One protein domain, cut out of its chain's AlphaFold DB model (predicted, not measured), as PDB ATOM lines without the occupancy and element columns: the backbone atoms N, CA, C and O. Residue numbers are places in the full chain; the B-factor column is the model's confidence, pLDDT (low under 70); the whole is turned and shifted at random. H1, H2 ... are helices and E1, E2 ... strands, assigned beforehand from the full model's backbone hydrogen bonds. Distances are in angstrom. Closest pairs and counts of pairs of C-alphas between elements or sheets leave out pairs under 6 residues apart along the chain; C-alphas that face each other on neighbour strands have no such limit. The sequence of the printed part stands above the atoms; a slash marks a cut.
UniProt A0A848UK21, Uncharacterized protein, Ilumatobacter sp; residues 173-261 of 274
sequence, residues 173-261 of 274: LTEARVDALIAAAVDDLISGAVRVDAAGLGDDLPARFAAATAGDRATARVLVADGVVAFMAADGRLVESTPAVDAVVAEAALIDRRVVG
ATOM      1  N   LEU A 173     375.260 459.588 344.308       96.00
ATOM      2  CA  LEU A 173     374.050 460.237 344.837       96.00
ATOM      3  C   LEU A 173     374.424 461.461 345.672       96.00
ATOM      4  O   LEU A 173     373.756 462.498 345.604       96.00
ATOM      5  N   THR A 174     375.497 461.343 346.450       95.62
ATOM      6  CA  THR A 174     376.063 462.450 347.214       95.62
ATOM      7  C   THR A 174     376.623 463.537 346.298       95.62
ATOM      8  O   THR A 174     376.385 464.714 346.568       95.62
ATOM      9  N   GLU A 175     377.282 463.177 345.197       93.62
ATOM     10  CA  GLU A 175     377.744 464.133 344.180       93.62
ATOM     11  C   GLU A 175     376.596 464.941 343.597       93.62
ATOM     12  O   GLU A 175     376.603 466.165 343.694       93.62
ATOM     13  N   ALA A 176     375.563 464.267 343.086       94.81
ATOM     14  CA  ALA A 176     374.404 464.934 342.505       94.81
ATOM     15  C   ALA A 176     373.724 465.880 343.510       94.81
ATOM     16  O   ALA A 176     373.261 466.965 343.146       94.81
ATOM     17  N   ARG A 177     373.686 465.494 344.795       96.25
ATOM     18  CA  ARG A 177     373.186 466.347 345.882       96.25
ATOM     19  C   ARG A 177     374.062 467.586 346.074       96.25
ATOM     20  O   ARG A 177     373.528 468.690 346.147       96.25
ATOM     21  N   VAL A 178     375.378 467.410 346.173       95.62
ATOM     22  CA  VAL A 178     376.344 468.506 346.351       95.62
ATOM     23  C   VAL A 178     376.317 469.457 345.156       95.62
ATOM     24  O   VAL A 178     376.230 470.668 345.347       95.62
ATOM     25  N   ASP A 179     376.295 468.934 343.934       94.25
ATOM     26  CA  ASP A 179     376.237 469.737 342.714       94.25
ATOM     27  C   ASP A 179     374.947 470.550 342.618       94.25
ATOM     28  O   ASP A 179     374.983 471.712 342.208       94.25
ATOM     29  N   ALA A 180     373.814 469.987 343.049       96.12
ATOM     30  CA  ALA A 180     372.552 470.716 343.123       96.12
ATOM     31  C   ALA A 180     372.598 471.854 344.158       96.12
ATOM     32  O   ALA A 180     372.106 472.949 343.879       96.12
ATOM     33  N   LEU A 181     373.215 471.627 345.326       97.00
ATOM     34  CA  LEU A 181     373.411 472.668 346.343       97.00
ATOM     35  C   LEU A 181     374.303 473.799 345.821       97.00
ATOM     36  O   LEU A 181     373.940 474.971 345.936       97.00
ATOM     37  N   ILE A 182     375.434 473.449 345.200       95.94
ATOM     38  CA  ILE A 182     376.349 474.417 344.587       95.94
ATOM     39  C   ILE A 182     375.614 475.211 343.506       95.94
ATOM     40  O   ILE A 182     375.674 476.436 343.506       95.94
ATOM     41  N   ALA A 183     374.893 474.542 342.601       95.94
ATOM     42  CA  ALA A 183     374.177 475.200 341.512       95.94
ATOM     43  C   ALA A 183     373.120 476.195 342.017       95.94
ATOM     44  O   ALA A 183     373.064 477.314 341.510       95.94
ATOM     45  N   ALA A 184     372.341 475.824 343.036       97.44
ATOM     46  CA  ALA A 184     371.338 476.708 343.627       97.44
ATOM     47  C   ALA A 184     371.976 477.946 344.285       97.44
ATOM     48  O   ALA A 184     371.541 479.069 344.043       97.44
ATOM     49  N   ALA A 185     373.052 477.769 345.056       96.81
ATOM     50  CA  ALA A 185     373.765 478.893 345.665       96.81
ATOM     51  C   ALA A 185     374.455 479.794 344.622       96.81
ATOM     52  O   ALA A 185     374.552 481.005 344.814       96.81
ATOM     53  N   VAL A 186     374.909 479.227 343.500       96.75
ATOM     54  CA  VAL A 186     375.438 479.988 342.359       96.75
ATOM     55  C   VAL A 186     374.358 480.865 341.728       96.75
ATOM     56  O   VAL A 186     374.624 482.033 341.447       96.75
ATOM     57  N   ASP A 187     373.148 480.340 341.528       97.31
ATOM     58  CA  ASP A 187     372.019 481.114 340.996       97.31
ATOM     59  C   ASP A 187     371.637 482.274 341.936       97.31
ATOM     60  O   ASP A 187     371.425 483.407 341.487       97.31
ATOM     61  N   ASP A 188     371.638 482.028 343.246       96.50
ATOM     62  CA  ASP A 188     371.375 483.051 344.263       96.50
ATOM     63  C   ASP A 188     372.475 484.129 344.307       96.50
ATOM     64  O   ASP A 188     372.182 485.322 344.424       96.50
ATOM     65  N   LEU A 189     373.745 483.739 344.151       95.00
ATOM     66  CA  LEU A 189     374.862 484.683 344.108       95.00
ATOM     67  C   LEU A 189     374.813 485.569 342.855       95.00
ATOM     68  O   LEU A 189     375.003 486.780 342.947       95.00
ATOM     69  N   ILE A 190     374.531 484.984 341.689       96.75
ATOM     70  CA  ILE A 190     374.461 485.716 340.416       96.75
ATOM     71  C   ILE A 190     373.258 486.658 340.368       96.75
ATOM     72  O   ILE A 190     373.351 487.758 339.829       96.75
ATOM     73  N   SER A 191     372.122 486.246 340.932       94.50
ATOM     74  CA  SER A 191     370.921 487.088 340.985       94.50
ATOM     75  C   SER A 191     371.040 488.262 341.965       94.50
ATOM     76  O   SER A 191     370.174 489.138 341.970       94.50
ATOM     77  N   GLY A 192     372.099 488.297 342.782       92.12
ATOM     78  CA  GLY A 192     372.298 489.306 343.818       92.12
ATOM     79  C   GLY A 192     371.416 489.102 345.053       92.12
ATOM     80  O   GLY A 192     371.299 490.018 345.862       92.12
ATOM     81  N   ALA A 193     370.802 487.923 345.211       93.12
ATOM     82  CA  ALA A 193     370.023 487.564 346.400       93.12
ATOM     83  C   ALA A 193     370.906 487.359 347.647       93.12
ATOM     84  O   ALA A 193     370.412 487.363 348.773       93.12
ATOM     85  N   VAL A 194     372.214 487.190 347.439       92.19
ATOM     86  CA  VAL A 194     373.235 487.027 348.475       92.19
ATOM     87  C   VAL A 194     374.101 488.276 348.504       92.19
ATOM     88  O   VAL A 194     374.618 488.701 347.467       92.19
ATOM     89  N   ARG A 195     374.324 488.842 349.694       91.75
ATOM     90  CA  ARG A 195     375.193 490.013 349.861       91.75
ATOM     91  C   ARG A 195     376.317 489.722 350.838       91.75
ATOM     92  O   ARG A 195     376.075 489.352 351.983       91.75
ATOM     93  N   VAL A 196     377.547 489.944 350.385       91.56
ATOM     94  CA  VAL A 196     378.778 489.702 351.146       91.56
ATOM     95  C   VAL A 196     379.485 491.025 351.423       91.56
ATOM     96  O   VAL A 196     379.641 491.849 350.521       91.56
ATOM     97  N   ASP A 197     379.960 491.216 352.651       93.06
ATOM     98  CA  ASP A 197     380.898 492.282 352.991       93.06
ATOM     99  C   ASP A 197     382.345 491.850 352.709       93.06
ATOM    100  O   ASP A 197     383.060 491.326 353.570       93.06
ATOM    101  N   ALA A 198     382.788 492.083 351.474       88.50
ATOM    102  CA  ALA A 198     384.160 491.813 351.053       88.50
ATOM    103  C   ALA A 198     385.147 492.948 351.407       88.50
ATOM    104  O   ALA A 198     386.322 492.876 351.038       88.50
ATOM    105  N   ALA A 199     384.713 494.008 352.104       85.69
ATOM    106  CA  ALA A 199     385.580 495.145 352.390       85.69
ATOM    107  C   ALA A 199     386.798 494.723 353.232       85.69
ATOM    108  O   ALA A 199     386.689 494.022 354.243       85.69
ATOM    109  N   GLY A 200     387.983 495.167 352.804       84.50
ATOM    110  CA  GLY A 200     389.249 494.884 353.484       84.50
ATOM    111  C   GLY A 200     389.863 493.504 353.207       84.50
ATOM    112  O   GLY A 200     390.894 493.203 353.799       84.50
ATOM    113  N   LEU A 201     389.295 492.683 352.311       82.88
ATOM    114  CA  LEU A 201     389.797 491.334 351.980       82.88
ATOM    115  C   LEU A 201     390.756 491.287 350.773       82.88
ATOM    116  O   LEU A 201     390.724 490.349 349.974       82.88
ATOM    117  N   GLY A 202     391.631 492.288 350.644       84.31
ATOM    118  CA  GLY A 202     392.480 492.467 349.457       84.31
ATOM    119  C   GLY A 202     391.669 492.818 348.202       84.31
ATOM    120  O   GLY A 202     390.445 492.857 348.246       84.31
ATOM    121  N   ASP A 203     392.340 493.096 347.083       80.44
ATOM    122  CA  ASP A 203     391.657 493.597 345.876       80.44
ATOM    123  C   ASP A 203     391.012 492.482 345.025       80.44
ATOM    124  O   ASP A 203     390.041 492.726 344.312       80.44
ATOM    125  N   ASP A 204     391.514 491.246 345.118       88.69
ATOM    126  CA  ASP A 204     391.071 490.118 344.282       88.69
ATOM    127  C   ASP A 204     389.666 489.621 344.667       88.69
ATOM    128  O   ASP A 204     388.794 489.420 343.823       88.69
ATOM    129  N   LEU A 205     389.394 489.476 345.965       89.94
ATOM    130  CA  LEU A 205     388.150 488.867 346.432       89.94
ATOM    131  C   LEU A 205     386.903 489.733 346.184       89.94
ATOM    132  O   LEU A 205     385.914 489.204 345.670       89.94
ATOM    133  N   PRO A 206     386.926 491.054 346.455       92.00
ATOM    134  CA  PRO A 206     385.843 491.950 346.064       92.00
ATOM    135  C   PRO A 206     385.590 491.936 344.554       92.00
ATOM    136  O   PRO A 206     384.434 491.928 344.137       92.00
ATOM    137  N   ALA A 207     386.648 491.889 343.733       92.00
ATOM    138  CA  ALA A 207     386.515 491.836 342.278       92.00
ATOM    139  C   ALA A 207     385.813 490.550 341.813       92.00
ATOM    140  O   ALA A 207     384.936 490.612 340.953       92.00
ATOM    141  N   ARG A 208     386.121 489.399 342.426       93.31
ATOM    142  CA  ARG A 208     385.440 488.127 342.134       93.31
ATOM    143  C   ARG A 208     383.959 488.150 342.516       93.31
ATOM    144  O   ARG A 208     383.125 487.729 341.721       93.31
ATOM    145  N   PHE A 209     383.607 488.679 343.691       93.88
ATOM    146  CA  PHE A 209     382.197 488.835 344.081       93.88
ATOM    147  C   PHE A 209     381.446 489.813 343.164       93.88
ATOM    148  O   PHE A 209     380.291 489.565 342.809       93.88
ATOM    149  N   ALA A 210     382.102 490.887 342.722       92.50
ATOM    150  CA  ALA A 210     381.531 491.814 341.748       92.50
ATOM    151  C   ALA A 210     381.313 491.144 340.379       92.50
ATOM    152  O   ALA A 210     380.258 491.318 339.779       92.50
ATOM    153  N   ALA A 211     382.261 490.330 339.901       93.81
ATOM    154  CA  ALA A 211     382.103 489.571 338.661       93.81
ATOM    155  C   ALA A 211     380.956 488.550 338.755       93.81
ATOM    156  O   ALA A 211     380.113 488.486 337.861       93.81
ATOM    157  N   ALA A 212     380.873 487.810 339.865       94.81
ATOM    158  CA  ALA A 212     379.802 486.847 340.114       94.81
ATOM    159  C   ALA A 212     378.413 487.509 340.093       94.81
ATOM    160  O   ALA A 212     377.533 487.075 339.353       94.81
ATOM    161  N   THR A 213     378.239 488.607 340.835       94.00
ATOM    162  CA  THR A 213     376.976 489.374 340.866       94.00
ATOM    163  C   THR A 213     376.673 490.095 339.545       94.00
ATOM    164  O   THR A 213     375.525 490.436 339.278       94.00
ATOM    165  N   ALA A 214     377.673 490.290 338.679       94.31
ATOM    166  CA  ALA A 214     377.498 490.790 337.314       94.31
ATOM    167  C   ALA A 214     377.101 489.702 336.293       94.31
ATOM    168  O   ALA A 214     376.947 490.017 335.111       94.31
ATOM    169  N   GLY A 215     376.927 488.441 336.710       94.12
ATOM    170  CA  GLY A 215     376.513 487.350 335.821       94.12
ATOM    171  C   GLY A 215     377.575 486.294 335.534       94.12
ATOM    172  O   GLY A 215     377.275 485.327 334.832       94.12
ATOM    173  N   ASP A 216     378.803 486.440 336.039       94.12
ATOM    174  CA  ASP A 216     379.862 485.461 335.794       94.12
ATOM    175  C   ASP A 216     379.627 484.178 336.605       94.12
ATOM    176  O   ASP A 216     380.028 484.043 337.767       94.12
ATOM    177  N   ARG A 217     378.982 483.206 335.954       93.00
ATOM    178  CA  ARG A 217     378.665 481.904 336.544       93.00
ATOM    179  C   ARG A 217     379.899 481.087 336.909       93.00
ATOM    180  O   ARG A 217     379.850 480.364 337.902       93.00
ATOM    181  N   ALA A 218     380.978 481.183 336.137       89.75
ATOM    182  CA  ALA A 218     382.196 480.430 336.414       89.75
ATOM    183  C   ALA A 218     382.841 480.944 337.706       89.75
ATOM    184  O   ALA A 218     383.101 480.162 338.622       89.75
ATOM    185  N   THR A 219     382.983 482.266 337.829       91.31
ATOM    186  CA  THR A 219     383.488 482.899 339.054       91.31
ATOM    187  C   THR A 219     382.575 482.629 340.252       91.31
ATOM    188  O   THR A 219     383.063 482.265 341.323       91.31
ATOM    189  N   ALA A 220     381.251 482.734 340.087       94.00
ATOM    190  CA  ALA A 220     380.293 482.410 341.145       94.00
ATOM    191  C   ALA A 220     380.444 480.962 341.637       94.00
ATOM    192  O   ALA A 220     380.473 480.717 342.844       94.00
ATOM    193  N   ARG A 221     380.599 480.000 340.717       93.00
ATOM    194  CA  ARG A 221     380.780 478.590 341.076       93.00
ATOM    195  C   ARG A 221     382.070 478.353 341.839       93.00
ATOM    196  O   ARG A 221     382.027 477.635 342.827       93.00
ATOM    197  N   VAL A 222     383.174 478.983 341.443       89.62
ATOM    198  CA  VAL A 222     384.442 478.906 342.186       89.62
ATOM    199  C   VAL A 222     384.269 479.438 343.612       89.62
ATOM    200  O   VAL A 222     384.670 478.774 344.559       89.62
ATOM    201  N   LEU A 223     383.610 480.589 343.798       92.38
ATOM    202  CA  LEU A 223     383.373 481.156 345.134       92.38
ATOM    203  C   LEU A 223     382.535 480.232 346.038       92.38
ATOM    204  O   LEU A 223     382.777 480.153 347.244       92.38
ATOM    205  N   VAL A 224     381.547 479.539 345.473       94.44
ATOM    206  CA  VAL A 224     380.693 478.604 346.218       94.44
ATOM    207  C   VAL A 224     381.426 477.285 346.484       94.44
ATOM    208  O   VAL A 224     381.528 476.866 347.634       94.44
ATOM    209  N   ALA A 225     381.952 476.645 345.437       92.44
ATOM    210  CA  ALA A 225     382.551 475.313 345.493       92.44
ATOM    211  C   ALA A 225     383.868 475.291 346.280       92.44
ATOM    212  O   ALA A 225     384.065 474.409 347.105       92.44
ATOM    213  N   ASP A 226     384.735 476.295 346.120       89.56
ATOM    214  CA  ASP A 226     385.998 476.360 346.872       89.56
ATOM    215  C   ASP A 226     385.800 476.845 348.325       89.56
ATOM    216  O   ASP A 226     386.765 477.163 349.021       89.56
ATOM    217  N   GLY A 227     384.551 476.930 348.798       91.50
ATOM    218  CA  GLY A 227     384.223 477.235 350.187       91.50
ATOM    219  C   GLY A 227     384.396 478.705 350.575       91.50
ATOM    220  O   GLY A 227     384.282 479.032 351.755       91.50
ATOM    221  N   VAL A 228     384.622 479.617 349.622       93.06
ATOM    222  CA  VAL A 228     384.772 481.054 349.917       93.06
ATOM    223  C   VAL A 228     383.498 481.606 350.549       93.06
ATOM    224  O   VAL A 228     383.573 482.326 351.538       93.06
ATOM    225  N   VAL A 229     382.320 481.242 350.035       94.00
ATOM    226  CA  VAL A 229     381.036 481.660 350.627       94.00
ATOM    227  C   VAL A 229     380.873 481.123 352.053       94.00
ATOM    228  O   VAL A 229     380.476 481.871 352.946       94.00
ATOM    229  N   ALA A 230     381.246 479.864 352.300       94.69
ATOM    230  CA  ALA A 230     381.222 479.284 353.642       94.69
ATOM    231  C   ALA A 230     382.196 479.994 354.598       94.69
ATOM    232  O   ALA A 230     381.851 480.270 355.747       94.69
ATOM    233  N   PHE A 231     383.380 480.371 354.111       93.56
ATOM    234  CA  PHE A 231     384.334 481.188 354.856       93.56
ATOM    235  C   PHE A 231     383.757 482.570 355.202       93.56
ATOM    236  O   PHE A 231     383.852 482.995 356.352       93.56
ATOM    237  N   MET A 232     383.098 483.249 354.256       94.62
ATOM    238  CA  MET A 232     382.440 484.537 354.523       94.62
ATOM    239  C   MET A 232     381.346 484.416 355.580       94.62
ATOM    240  O   MET A 232     381.207 485.303 356.420       94.62
ATOM    241  N   ALA A 233     380.583 483.322 355.559       94.44
ATOM    242  CA  ALA A 233     379.582 483.036 356.579       94.44
ATOM    243  C   ALA A 233     380.223 482.903 357.967       94.44
ATOM    244  O   ALA A 233     379.785 483.548 358.920       94.44
ATOM    245  N   ALA A 234     381.289 482.104 358.065       93.50
ATOM    246  CA  ALA A 234     382.006 481.855 359.311       93.50
ATOM    247  C   ALA A 234     382.670 483.120 359.884       93.50
ATOM    248  O   ALA A 234     382.714 483.283 361.103       93.50
ATOM    249  N   ASP A 235     383.132 484.032 359.023       93.38
ATOM    250  CA  ASP A 235     383.715 485.324 359.415       93.38
ATOM    251  C   ASP A 235     382.655 486.414 359.693       93.38
ATOM    252  O   ASP A 235     382.990 487.564 359.969       93.38
ATOM    253  N   GLY A 236     381.357 486.083 359.621       94.25
ATOM    254  CA  GLY A 236     380.261 487.025 359.884       94.25
ATOM    255  C   GLY A 236     380.065 488.082 358.791       94.25
ATOM    256  O   GLY A 236     379.513 489.148 359.056       94.25
ATOM    257  N   ARG A 237     380.521 487.799 357.566       94.75
ATOM    258  CA  ARG A 237     380.497 488.714 356.412       94.75
ATOM    259  C   ARG A 237     379.342 488.478 355.449       94.75
ATOM    260  O   ARG A 237     379.182 489.246 354.503       94.75
ATOM    261  N   LEU A 238     378.524 487.447 355.661       93.12
ATOM    262  CA  LEU A 238     377.240 487.332 354.970       93.12
ATOM    263  C   LEU A 238     376.265 488.355 355.551       93.12
ATOM    264  O   LEU A 238     375.806 488.218 356.683       93.12
ATOM    265  N   VAL A 239     375.962 489.389 354.770       91.69
ATOM    266  CA  VAL A 239     375.015 490.436 355.161       91.69
ATOM    267  C   VAL A 239     373.582 490.019 354.842       91.69
ATOM    268  O   VAL A 239     372.675 490.287 355.626       91.69
ATOM    269  N   GLU A 240     373.388 489.343 353.709       92.25
ATOM    270  CA  GLU A 240     372.126 488.720 353.300       92.25
ATOM    271  C   GLU A 240     372.422 487.303 352.798       92.25
ATOM    272  O   GLU A 240     373.373 487.105 352.038       92.25
ATOM    273  N   SER A 241     371.622 486.336 353.252       93.75
ATOM    274  CA  SER A 241     371.736 484.914 352.909       93.75
ATOM    275  C   SER A 241     370.402 484.385 352.390       93.75
ATOM    276  O   SER A 241     369.340 484.969 352.623       93.75
ATOM    277  N   THR A 242     370.467 483.250 351.709       96.56
ATOM    278  CA  THR A 242     369.323 482.504 351.191       96.56
ATOM    279  C   THR A 242     369.331 481.086 351.763       96.56
ATOM    280  O   THR A 242     370.383 480.602 352.185       96.56
ATOM    281  N   PRO A 243     368.202 480.352 351.719       97.50
ATOM    282  CA  PRO A 243     368.185 478.950 352.133       97.50
ATOM    283  C   PRO A 243     369.195 478.069 351.380       97.50
ATOM    284  O   PRO A 243     369.696 477.104 351.954       97.50
ATOM    285  N   ALA A 244     369.509 478.382 350.116       96.31
ATOM    286  CA  ALA A 244     370.510 477.636 349.356       96.31
ATOM    287  C   ALA A 244     371.933 477.909 349.865       96.31
ATOM    288  O   ALA A 244     372.709 476.969 350.037       96.31
ATOM    289  N   VAL A 245     372.267 479.171 350.164       95.88
ATOM    290  CA  VAL A 245     373.558 479.517 350.778       95.88
ATOM    291  C   VAL A 245     373.679 478.923 352.174       95.88
ATOM    292  O   VAL A 245     374.708 478.328 352.481       95.88
ATOM    293  N   ASP A 246     372.630 478.994 352.994       96.81
ATOM    294  CA  ASP A 246     372.629 478.390 354.329       96.81
ATOM    295  C   ASP A 246     372.861 476.872 354.258       96.81
ATOM    296  O   ASP A 246     373.603 476.318 355.072       96.81
ATOM    297  N   ALA A 247     372.287 476.193 353.257       97.25
ATOM    298  CA  ALA A 247     372.524 474.772 353.020       97.25
ATOM    299  C   ALA A 247     373.974 474.479 352.599       97.25
ATOM    300  O   ALA A 247     374.571 473.529 353.103       97.25
ATOM    301  N   VAL A 248     374.570 475.310 351.734       96.69
ATOM    302  CA  VAL A 248     375.995 475.206 351.377       96.69
ATOM    303  C   VAL A 248     376.894 475.419 352.595       96.69
ATOM    304  O   VAL A 248     377.846 474.669 352.789       96.69
ATOM    305  N   VAL A 249     376.586 476.398 353.450       96.31
ATOM    306  CA  VAL A 249     377.333 476.646 354.694       96.31
ATOM    307  C   VAL A 249     377.217 475.449 355.643       96.31
ATOM    308  O   VAL A 249     378.218 475.019 356.214       96.31
ATOM    309  N   ALA A 250     376.018 474.881 355.791       97.06
ATOM    310  CA  ALA A 250     375.781 473.722 356.649       97.06
ATOM    311  C   ALA A 250     376.507 472.455 356.159       97.06
ATOM    312  O   ALA A 250     376.981 471.665 356.973       97.06
ATOM    313  N   GLU A 251     376.625 472.275 354.843       97.38
ATOM    314  CA  GLU A 251     377.267 471.118 354.204       97.38
ATOM    315  C   GLU A 251     378.719 471.409 353.769       97.38
ATOM    316  O   GLU A 251     379.307 470.639 353.009       97.38
ATOM    317  N   ALA A 252     379.335 472.491 354.262       95.00
ATOM    318  CA  ALA A 252     380.639 472.969 353.792       95.00
ATOM    319  C   ALA A 252     381.747 471.903 353.853       95.00
ATOM    320  O   ALA A 252     382.555 471.811 352.937       95.00
ATOM    321  N   ALA A 253     381.764 471.059 354.890       92.81
ATOM    322  CA  ALA A 253     382.750 469.982 355.016       92.81
ATOM    323  C   ALA A 253     382.575 468.880 353.956       92.81
ATOM    324  O   ALA A 253     383.552 468.291 353.499       92.81
ATOM    325  N   LEU A 254     381.332 468.591 353.562       94.62
ATOM    326  CA  LEU A 254     381.056 467.622 352.509       94.62
ATOM    327  C   LEU A 254     381.372 468.201 351.128       94.62
ATOM    328  O   LEU A 254     381.941 467.502 350.293       94.62
ATOM    329  N   ILE A 255     381.019 469.469 350.906       94.81
ATOM    330  CA  ILE A 255     381.365 470.194 349.682       94.81
ATOM    331  C   ILE A 255     382.884 470.240 349.526       94.81
ATOM    332  O   ILE A 255     383.382 469.883 348.464       94.81
ATOM    333  N   ASP A 256     383.621 470.581 350.587       92.31
ATOM    334  CA  ASP A 256     385.085 470.558 350.590       92.31
ATOM    335  C   ASP A 256     385.617 469.153 350.281       92.31
ATOM    336  O   ASP A 256     386.435 469.007 349.380       92.31
ATOM    337  N   ARG A 257     385.086 468.095 350.915       91.88
ATOM    338  CA  ARG A 257     385.478 466.712 350.591       91.88
ATOM    339  C   ARG A 257     385.287 466.387 349.108       91.88
ATOM    340  O   ARG A 257     386.218 465.864 348.503       91.88
ATOM    341  N   ARG A 258     384.118 466.690 348.524       92.38
ATOM    342  CA  ARG A 258     383.862 466.477 347.087       92.38
ATOM    343  C   ARG A 258     384.851 467.287 346.267       92.38
ATOM    344  O   ARG A 258     385.616 466.709 345.512       92.38
ATOM    345  N   VAL A 259     384.878 468.603 346.445       91.88
ATOM    346  CA  VAL A 259     385.669 469.519 345.622       91.88
ATOM    347  C   VAL A 259     387.150 469.170 345.727       91.88
ATOM    348  O   VAL A 259     387.764 468.837 344.724       91.88
ATOM    349  N   VAL A 260     387.733 469.168 346.925       90.00
ATOM    350  CA  VAL A 260     389.172 468.942 347.129       90.00
ATOM    351  C   VAL A 260     389.634 467.567 346.675       90.00
ATOM    352  O   VAL A 260     390.756 467.452 346.183       90.00
ATOM    353  N   GLY A 261     388.788 466.551 346.831       91.19
ATOM    354  CA  GLY A 261     389.106 465.200 346.400       91.19
ATOM    355  C   GLY A 261     388.780 464.902 344.942       91.19
ATOM    356  O   GLY A 261     389.122 463.824 344.495       91.19
TER     357      GLY A 261
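AT A GLANCE: This is residues 173 to 261 of the 274 residues of an uncharacterized protein of Ilumatobacter sp (UniProt A0A848UK21). One long helix, H1, forms a spine with shorter helices packed across it: H6 near its first residues, H3 and H5 on its later part, H2 at its last residues. H4 packs on H5, away from H1, and the long link from H1 to H2 pairs briefly with the small strand E1. The printed part has 89 residues, in the order H1, H2, H3, H4, E1, H5, H6, and is mostly helix. It is compact, with a radius of gyration of the C-alphas of 11.9 A, and spans 37 by 24 by 23 A, only just elongated.

IN THESE COORDINATES: H1, residues 173 to 190, starts at C-alpha 173 (374.050, 460.237, 344.837) and is 25.9 A long. H2 is residues 204 to 213, 14.5 A; H3 is 217 to 225; H4 is 228 to 234; E1 is 238 to 240; H5 is 243 to 250. H6, residues 252 to 261, 13.7 A, ends at C-alpha 261 (389.106, 465.200, 346.400).

HOW THE PARTS SIT: H1 touches H2 with residues 189 to 190 alone, about perpendicular at 89 degrees; the closest C-alphas, of Ile 190 and Thr 213, are 4.5 A apart. With residues 182 to 190 alone it touches H3, closest at the C-alphas of Val 186 and Ala 220, 5.6 A. With residues 181 to 188 alone it touches H5, closest at the C-alphas of Ala 185 and Ala 244, 5.1 A. H3 and H5 each run opposite ways to H1 at a steep tilt of 56 degrees. H1 touches H6 with residues 175 to 178 alone, closest at the C-alphas of Val 178 and Ile 255, 6.3 A. H4 touches H5, closest at the C-alphas of Ala 230 and Val 249, 4.8 A, while H4 and H1 are apart. Residues 195 to 196 pair antiparallel with E1, which pairs with no named strand. In H1 to H6 every O i to N i+4 pair is within hydrogen-bond range.

THE WHOLE: The C-alphas farthest apart, of Leu 173 and Gly 200, are 38.8 A apart. The printed part has no cut; the link from H1 to H2, 13 residues, is long, and the other links are tight. The mean pLDDT of the printed part is 93.3, and no printed residue is under 70.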